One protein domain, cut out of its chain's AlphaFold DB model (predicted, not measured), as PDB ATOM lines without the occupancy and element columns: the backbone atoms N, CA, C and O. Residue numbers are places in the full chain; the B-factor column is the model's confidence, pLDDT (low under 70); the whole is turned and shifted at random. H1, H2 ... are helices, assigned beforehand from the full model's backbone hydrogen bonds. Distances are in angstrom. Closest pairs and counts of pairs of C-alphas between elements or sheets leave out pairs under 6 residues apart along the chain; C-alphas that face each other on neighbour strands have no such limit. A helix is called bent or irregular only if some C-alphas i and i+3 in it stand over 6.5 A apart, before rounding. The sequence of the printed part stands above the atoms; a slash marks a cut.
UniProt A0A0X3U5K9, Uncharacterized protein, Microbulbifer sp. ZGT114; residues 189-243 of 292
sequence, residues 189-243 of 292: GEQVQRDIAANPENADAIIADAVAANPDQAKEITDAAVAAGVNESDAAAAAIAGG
ATOM      1  N   GLY A 189      45.880 -20.157  48.720       87.31
ATOM      2  CA  GLY A 189      45.771 -19.881  47.290       87.31
ATOM      3  C   GLY A 189      46.887 -20.520  46.457       87.31
ATOM      4  O   GLY A 189      46.610 -21.108  45.413       87.31
ATOM      5  N   GLU A 190      48.139 -20.467  46.912       91.50
ATOM      6  CA  GLU A 190      49.263 -21.124  46.227       91.50
ATOM      7  C   GLU A 190      49.138 -22.649  46.255       91.50
ATOM      8  O   GLU A 190      49.460 -23.311  45.264       91.50
ATOM      9  N   GLN A 191      48.639 -23.206  47.360       91.94
ATOM     10  CA  GLN A 191      48.383 -24.638  47.473       91.94
ATOM     11  C   GLN A 191      47.291 -25.081  46.494       91.94
ATOM     12  O   GLN A 191      47.531 -25.968  45.677       91.94
ATOM     13  N   VAL A 192      46.151 -24.384  46.467       93.56
ATOM     14  CA  VAL A 192      45.064 -24.652  45.510       93.56
ATOM     15  C   VAL A 192      45.551 -24.519  44.067       93.56
ATOM     16  O   VAL A 192      45.260 -25.372  43.227       93.56
ATOM     17  N   GLN A 193      46.337 -23.486  43.759       93.94
ATOM     18  CA  GLN A 193      46.884 -23.294  42.418       93.94
ATOM     19  C   GLN A 193      47.816 -24.444  42.009       93.94
ATOM     20  O   GLN A 193      47.772 -24.901  40.862       93.94
ATOM     21  N   ARG A 194      48.643 -24.935  42.937       92.94
ATOM     22  CA  ARG A 194      49.525 -26.085  42.714       92.94
ATOM     23  C   ARG A 194      48.737 -27.377  42.513       92.94
ATOM     24  O   ARG A 194      49.065 -28.137  41.602       92.94
ATOM     25  N   ASP A 195      47.708 -27.607  43.319       93.19
ATOM     26  CA  ASP A 195      46.893 -28.821  43.262       93.19
ATOM     27  C   ASP A 195      46.076 -28.886  41.964       93.19
ATOM     28  O   ASP A 195      46.043 -29.932  41.306       93.19
ATOM     29  N   ILE A 196      45.518 -27.753  41.521       94.94
ATOM     30  CA  ILE A 196      44.838 -27.636  40.221       94.94
ATOM     31  C   ILE A 196      45.827 -27.835  39.069       94.94
ATOM     32  O   ILE A 196      45.513 -28.519  38.096       94.94
ATOM     33  N   ALA A 197      47.036 -27.274  39.161       92.88
ATOM     34  CA  ALA A 197      48.058 -27.482  38.136       92.88
ATOM     35  C   ALA A 197      48.503 -28.953  38.041       92.88
ATOM     36  O   ALA A 197      48.859 -29.415  36.955       92.88
ATOM     37  N   ALA A 198      48.485 -29.685  39.161       94.12
ATOM     38  CA  ALA A 198      48.812 -31.105  39.203       94.12
ATOM     39  C   ALA A 198      47.674 -31.994  38.674       94.12
ATOM     40  O   ALA A 198      47.958 -32.979  37.995       94.12
ATOM     41  N   ASN A 199      46.413 -31.648  38.961       94.31
ATOM     42  CA  ASN A 199      45.231 -32.436  38.594       94.31
ATOM     43  C   ASN A 199      44.097 -31.534  38.062       94.31
ATOM     44  O   ASN A 199      43.083 -31.342  38.744       94.31
ATOM     45  N   PRO A 200      44.231 -30.970  36.849       93.25
ATOM     46  CA  PRO A 200      43.265 -30.010  36.314       93.25
ATOM     47  C   PRO A 200      41.868 -30.608  36.096       93.25
ATOM     48  O   PRO A 200      40.876 -29.885  36.149       93.25
ATOM     49  N   GLU A 201      41.755 -31.921  35.882       94.50
ATOM     50  CA  GLU A 201      40.476 -32.630  35.761       94.50
ATOM     51  C   GLU A 201      39.653 -32.660  37.058       94.50
ATOM     52  O   GLU A 201      38.441 -32.856  36.998       94.50
ATOM     53  N   ASN A 202      40.297 -32.449  38.209       94.75
ATOM     54  CA  ASN A 202      39.666 -32.459  39.530       94.75
ATOM     55  C   ASN A 202      39.578 -31.054  40.140       94.75
ATOM     56  O   ASN A 202      39.349 -30.927  41.343       94.75
ATOM     57  N   ALA A 203      39.749 -30.001  39.334       93.62
ATOM     58  CA  ALA A 203      39.775 -28.625  39.815       93.62
ATOM     59  C   ALA A 203      38.536 -28.265  40.653       93.62
ATOM     60  O   ALA A 203      38.676 -27.695  41.730       93.62
ATOM     61  N   ASP A 204      37.338 -28.668  40.220       93.31
ATOM     62  CA  ASP A 204      36.090 -28.378  40.940       93.31
ATOM     63  C   ASP A 204      36.055 -29.013  42.339       93.31
ATOM     64  O   ASP A 204      35.606 -28.386  43.297       93.31
ATOM     65  N   ALA A 205      36.548 -30.248  42.472       95.50
ATOM     66  CA  ALA A 205      36.605 -30.943  43.757       95.50
ATOM     67  C   ALA A 205      37.638 -30.294  44.688       95.50
ATOM     68  O   ALA A 205      37.331 -30.019  45.842       95.50
ATOM     69  N   ILE A 206      38.819 -29.955  44.157       95.75
ATOM     70  CA  ILE A 206      39.886 -29.278  44.909       95.75
ATOM     71  C   ILE A 206      39.391 -27.930  45.453       95.75
ATOM     72  O   ILE A 206      39.615 -27.612  46.619       95.75
ATOM     73  N   ILE A 207      38.682 -27.149  44.632       95.19
ATOM     74  CA  ILE A 207      38.105 -25.864  45.048       95.19
ATOM     75  C   ILE A 207      37.044 -26.082  46.129       95.19
ATOM     76  O   ILE A 207      37.061 -25.389  47.144       95.19
ATOM     77  N   ALA A 208      36.125 -27.032  45.930       94.81
ATOM     78  CA  ALA A 208      35.061 -27.304  46.891       94.81
ATOM     79  C   ALA A 208      35.615 -27.753  48.255       94.81
ATOM     80  O   ALA A 208      35.164 -27.244  49.281       94.81
ATOM     81  N   ASP A 209      36.612 -28.638  48.266       94.81
ATOM     82  CA  ASP A 209      37.240 -29.144  49.489       94.81
ATOM     83  C   ASP A 209      38.037 -28.047  50.210       94.81
ATOM     84  O   ASP A 209      37.906 -27.877  51.425       94.81
ATOM     85  N   ALA A 210      38.800 -27.235  49.470       93.56
ATOM     86  CA  ALA A 210      39.546 -26.115  50.042       93.56
ATOM     87  C   ALA A 210      38.618 -25.062  50.669       93.56
ATOM     88  O   ALA A 210      38.895 -24.555  51.759       93.56
ATOM     89  N   VAL A 211      37.498 -24.754  50.007       94.50
ATOM     90  CA  VAL A 211      36.479 -23.826  50.522       94.50
ATOM     91  C   VAL A 211      35.744 -24.411  51.724       94.50
ATOM     92  O   VAL A 211      35.471 -23.679  52.673       94.50
ATOM     93  N   ALA A 212      35.447 -25.711  51.716       92.81
ATOM     94  CA  ALA A 212      34.819 -26.380  52.850       92.81
ATOM     95  C   ALA A 212      35.717 -26.352  54.097       92.81
ATOM     96  O   ALA A 212      35.211 -26.195  55.209       92.81
ATOM     97  N   ALA A 213      37.037 -26.464  53.914       92.31
ATOM     98  CA  ALA A 213      38.013 -26.339  54.992       92.31
ATOM     99  C   ALA A 213      38.195 -24.885  55.466       92.31
ATOM    100  O   ALA A 213      38.325 -24.650  56.665       92.31
ATOM    101  N   ASN A 214      38.180 -23.912  54.547       91.19
ATOM    102  CA  ASN A 214      38.451 -22.498  54.839       91.19
ATOM    103  C   ASN A 214      37.390 -21.570  54.213       91.19
ATOM    104  O   ASN A 214      37.680 -20.844  53.254       91.19
ATOM    105  N   PRO A 215      36.157 -21.540  54.754       88.12
ATOM    106  CA  PRO A 215      35.058 -20.767  54.169       88.12
ATOM    107  C   PRO A 215      35.319 -19.253  54.175       88.12
ATOM    108  O   PRO A 215      34.884 -18.549  53.261       88.12
ATOM    109  N   ASP A 216      36.081 -18.749  55.149       89.00
ATOM    110  CA  ASP A 216      36.452 -17.331  55.245       89.00
ATOM    111  C   ASP A 216      37.389 -16.884  54.109       89.00
ATOM    112  O   ASP A 216      37.405 -15.710  53.729       89.00
ATOM    113  N   GLN A 217      38.127 -17.826  53.511       90.62
ATOM    114  CA  GLN A 217      39.050 -17.587  52.398       90.62
ATOM    115  C   GLN A 217      38.463 -17.987  51.039       90.62
ATOM    116  O   GLN A 217      39.182 -18.032  50.040       90.62
ATOM    117  N   ALA A 218      37.151 -18.224  50.951       91.75
ATOM    118  CA  ALA A 218      36.513 -18.696  49.722       91.75
ATOM    119  C   ALA A 218      36.807 -17.818  48.493       91.75
ATOM    120  O   ALA A 218      37.009 -18.328  47.388       91.75
ATOM    121  N   LYS A 219      36.874 -16.494  48.680       91.81
ATOM    122  CA  LYS A 219      37.222 -15.559  47.604       91.81
ATOM    123  C   LYS A 219      38.662 -15.759  47.119       91.81
ATOM    124  O   LYS A 219      38.891 -15.807  45.918       91.81
ATOM    125  N   GLU A 220      39.610 -15.883  48.042       92.81
ATOM    126  CA  GLU A 220      41.030 -16.077  47.731       92.81
ATOM    127  C   GLU A 220      41.261 -17.404  46.996       92.81
ATOM    128  O   GLU A 220      41.953 -17.438  45.981       92.81
ATOM    129  N   ILE A 221      40.597 -18.471  47.446       93.69
ATOM    130  CA  ILE A 221      40.629 -19.795  46.810       93.69
ATOM    131  C   ILE A 221      40.074 -19.733  45.380       93.69
ATOM    132  O   ILE A 221      40.680 -20.260  44.446       93.69
ATOM    133  N   THR A 222      38.939 -19.053  45.192       93.94
ATOM    134  CA  THR A 222      38.311 -18.898  43.870       93.94
ATOM    135  C   THR A 222      39.204 -18.083  42.929       93.94
ATOM    136  O   THR A 222      39.422 -18.488  41.787       93.94
ATOM    137  N   ASP A 223      39.781 -16.976  43.408       93.44
ATOM    138  CA  ASP A 223      40.709 -16.142  42.631       93.44
ATOM    139  C   ASP A 223      41.964 -16.937  42.218       93.44
ATOM    140  O   ASP A 223      42.418 -16.837  41.073       93.44
ATOM    141  N   ALA A 224      42.505 -17.767  43.117       93.44
ATOM    142  CA  ALA A 224      43.651 -18.629  42.836       93.44
ATOM    143  C   ALA A 224      43.333 -19.704  41.784       93.44
ATOM    144  O   ALA A 224      44.140 -19.949  40.884       93.44
ATOM    145  N   ALA A 225      42.139 -20.296  41.834       93.88
ATOM    146  CA  ALA A 225      41.682 -21.244  40.822       93.88
ATOM    147  C   ALA A 225      41.532 -20.598  39.437       93.88
ATOM    148  O   ALA A 225      41.952 -21.170  38.427       93.88
ATOM    149  N   VAL A 226      41.006 -19.371  39.373       94.25
ATOM    150  CA  VAL A 226      40.936 -18.604  38.119       94.25
ATOM    151  C   VAL A 226      42.338 -18.278  37.601       94.25
ATOM    152  O   VAL A 226      42.606 -18.417  36.405       94.25
ATOM    153  N   ALA A 227      43.272 -17.930  38.490       92.75
ATOM    154  CA  ALA A 227      44.678 -17.738  38.131       92.75
ATOM    155  C   ALA A 227      45.356 -19.036  37.648       92.75
ATOM    156  O   ALA A 227      46.280 -18.976  36.834       92.75
ATOM    157  N   ALA A 228      44.891 -20.204  38.102       92.44
ATOM    158  CA  ALA A 228      45.303 -21.518  37.606       92.44
ATOM    159  C   ALA A 228      44.709 -21.866  36.222       92.44
ATOM    160  O   ALA A 228      45.126 -22.845  35.605       92.44
ATOM    161  N   GLY A 229      43.773 -21.057  35.709       91.62
ATOM    162  CA  GLY A 229      43.152 -21.225  34.393       91.62
ATOM    163  C   GLY A 229      41.765 -21.870  34.410       91.62
ATOM    164  O   GLY A 229      41.243 -22.189  33.340       91.62
ATOM    165  N   VAL A 230      41.155 -22.054  35.585       92.56
ATOM    166  CA  VAL A 230      39.757 -22.497  35.704       92.56
ATOM    167  C   VAL A 230      38.827 -21.367  35.254       92.56
ATOM    168  O   VAL A 230      39.096 -20.189  35.505       92.56
ATOM    169  N   ASN A 231      37.720 -21.693  34.580       92.69
ATOM    170  CA  ASN A 231      36.735 -20.672  34.226       92.69
ATOM    171  C   ASN A 231      36.132 -20.068  35.498       92.69
ATOM    172  O   ASN A 231      35.706 -20.789  36.394       92.69
ATOM    173  N   GLU A 232      35.992 -18.746  35.531       91.12
ATOM    174  CA  GLU A 232      35.449 -18.011  36.682       91.12
ATOM    175  C   GLU A 232      34.052 -18.495  37.111       91.12
ATOM    176  O   GLU A 232      33.754 -18.571  38.298       91.12
ATOM    177  N   SER A 233      33.203 -18.887  36.153       90.25
ATOM    178  CA  SER A 233      31.876 -19.448  36.453       90.25
ATOM    179  C   SER A 233      31.938 -20.842  37.084       90.25
ATOM    180  O   SER A 233      31.144 -21.125  37.979       90.25
ATOM    181  N   ASP A 234      32.873 -21.685  36.642       92.12
ATOM    182  CA  ASP A 234      33.039 -23.050  37.154       92.12
ATOM    183  C   ASP A 234      33.676 -23.005  38.552       92.12
ATOM    184  O   ASP A 234      33.164 -23.615  39.487       92.12
ATOM    185  N   ALA A 235      34.696 -22.157  38.739       92.44
ATOM    186  CA  ALA A 235      35.330 -21.926  40.035       92.44
ATOM    187  C   ALA A 235      34.339 -21.389  41.082       92.44
ATOM    188  O   ALA A 235      34.286 -21.895  42.203       92.44
ATOM    189  N   ALA A 236      33.495 -20.414  40.717       91.44
ATOM    190  CA  ALA A 236      32.458 -19.906  41.614       91.44
ATOM    191  C   ALA A 236      31.399 -20.975  41.940       91.44
ATOM    192  O   ALA A 236      30.955 -21.075  43.084       91.44
ATOM    193  N   ALA A 237      30.996 -21.796  40.963       90.81
ATOM    194  CA  ALA A 237      30.050 -22.889  41.190       90.81
ATOM    195  C   ALA A 237      30.624 -23.964  42.131       90.81
ATOM    196  O   ALA A 237      29.920 -24.417  43.037       90.81
ATOM    197  N   ALA A 238      31.897 -24.323  41.957       92.81
ATOM    198  CA  ALA A 238      32.620 -25.246  42.826       92.81
ATOM    199  C   ALA A 238      32.767 -24.696  44.254       92.81
ATOM    200  O   ALA A 238      32.476 -25.398  45.221       92.81
ATOM    201  N   ALA A 239      33.102 -23.412  44.404       92.94
ATOM    202  CA  ALA A 239      33.171 -22.766  45.712       92.94
ATOM    203  C   ALA A 239      31.805 -22.752  46.425       92.94
ATOM    204  O   ALA A 239      31.714 -23.063  47.612       92.94
ATOM    205  N   ILE A 240      30.713 -22.468  45.704       91.81
ATOM    206  CA  ILE A 240      29.347 -22.554  46.257       91.81
ATOM    207  C   ILE A 240      29.013 -23.998  46.667       91.81
ATOM    208  O   ILE A 240      28.368 -24.210  47.697       91.81
ATOM    209  N   ALA A 241      29.458 -25.000  45.901       90.94
ATOM    210  CA  ALA A 241      29.295 -26.408  46.265       90.94
ATOM    211  C   ALA A 241      30.067 -26.770  47.549       90.94
ATOM    212  O   ALA A 241      29.543 -27.532  48.363       90.94
ATOM    213  N   GLY A 242      31.241 -26.162  47.756       88.69
ATOM    214  CA  GLY A 242      32.039 -26.227  48.985       88.69
ATOM    215  C   GLY A 242      31.464 -25.450  50.177       88.69
ATOM    216  O   GLY A 242      31.994 -25.534  51.278       88.69
ATOM    217  N   GLY A 243      30.361 -24.715  49.992       88.12
ATOM    218  CA  GLY A 243      29.684 -23.982  51.065       88.12
ATOM    219  C   GLY A 243      29.996 -22.487  51.131       88.12
ATOM    220  O   GLY A 243      29.565 -21.836  52.084       88.12
TER     221      GLY A 243
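What this domain is: This is residues 189 to 243 of the 292 residues of an uncharacterized protein of Microbulbifer sp. ZGT114 (UniProt A0A0X3U5K9). A small rounded cluster of four helices has the hairpin of H2 and H3, side by side and running opposite ways, in its middle, with H1 packed on one side of this pair and H4 on the other. The chain folds back at each tight link. The printed part has 55 residues, 47 of them in four named helices, in the order H1 H2 H3 H4, with no named strand: all helix. It is compact, with a radius of gyration of the C-alphas of 9.1 A and spans of 23 by 20 by 15 A.

Where its parts are: H2, the longest helix, is residues 200 to 213, 19.7 A from C-alpha 200 at (43.265, -30.010, 36.314) to C-alpha 213. It is irregular: C-alphas 201 and 204 are 8.0 A apart. H3, residues 215 to 227, is 18.9 A long and irregular, with C-alphas 216 and 219 7.9 A apart. H1 is residues 189 to 198, 14.2 A, from C-alpha 189 at (45.771, -19.881, 47.290). H4, residues 232 to 241, 14.1 A, ends with C-alpha 241 at (29.295, -26.408, 46.265).

How they stand to each other: H2 and H3 are the hubs, touching three helices each. They touch at a shallow tilt of 20 degrees, opposite ways; their closest C-alphas, Val 211 and Ala 218, are 5.2 A apart. H1 touches H2 at a shallow tilt of 29 degrees, opposite ways, the closest C-alphas being Ile 196 and Ala 203 at 5.2 A, a helical hairpin. H1 touches H3 at a steep tilt of 49 degrees, the same way, closest at the C-alphas of Gly 189 and Ala 224, 5.1 A. H4 touches H2 at a steep tilt of 46 degrees, the same way, closest at the C-alphas of Asp 204 and Ala 238, 5.0 A. H3 and H4 form a helical hairpin at a shallow tilt of 28 degrees, with the C-alphas of Val 226 and Glu 232 closest at 5.7 A. H1 and H4 are apart. Every O i to N i+4 pair is within hydrogen-bond range in H1 and H4, against 8 of 10 in H2 and 7 of 9 in H3.

The domain as a whole: The farthest C-alphas, Glu 201 and Asp 216, are 25.1 A apart. The printed part has no cut and no long link. Its mean pLDDT is 92.6, and no printed residue is under 70.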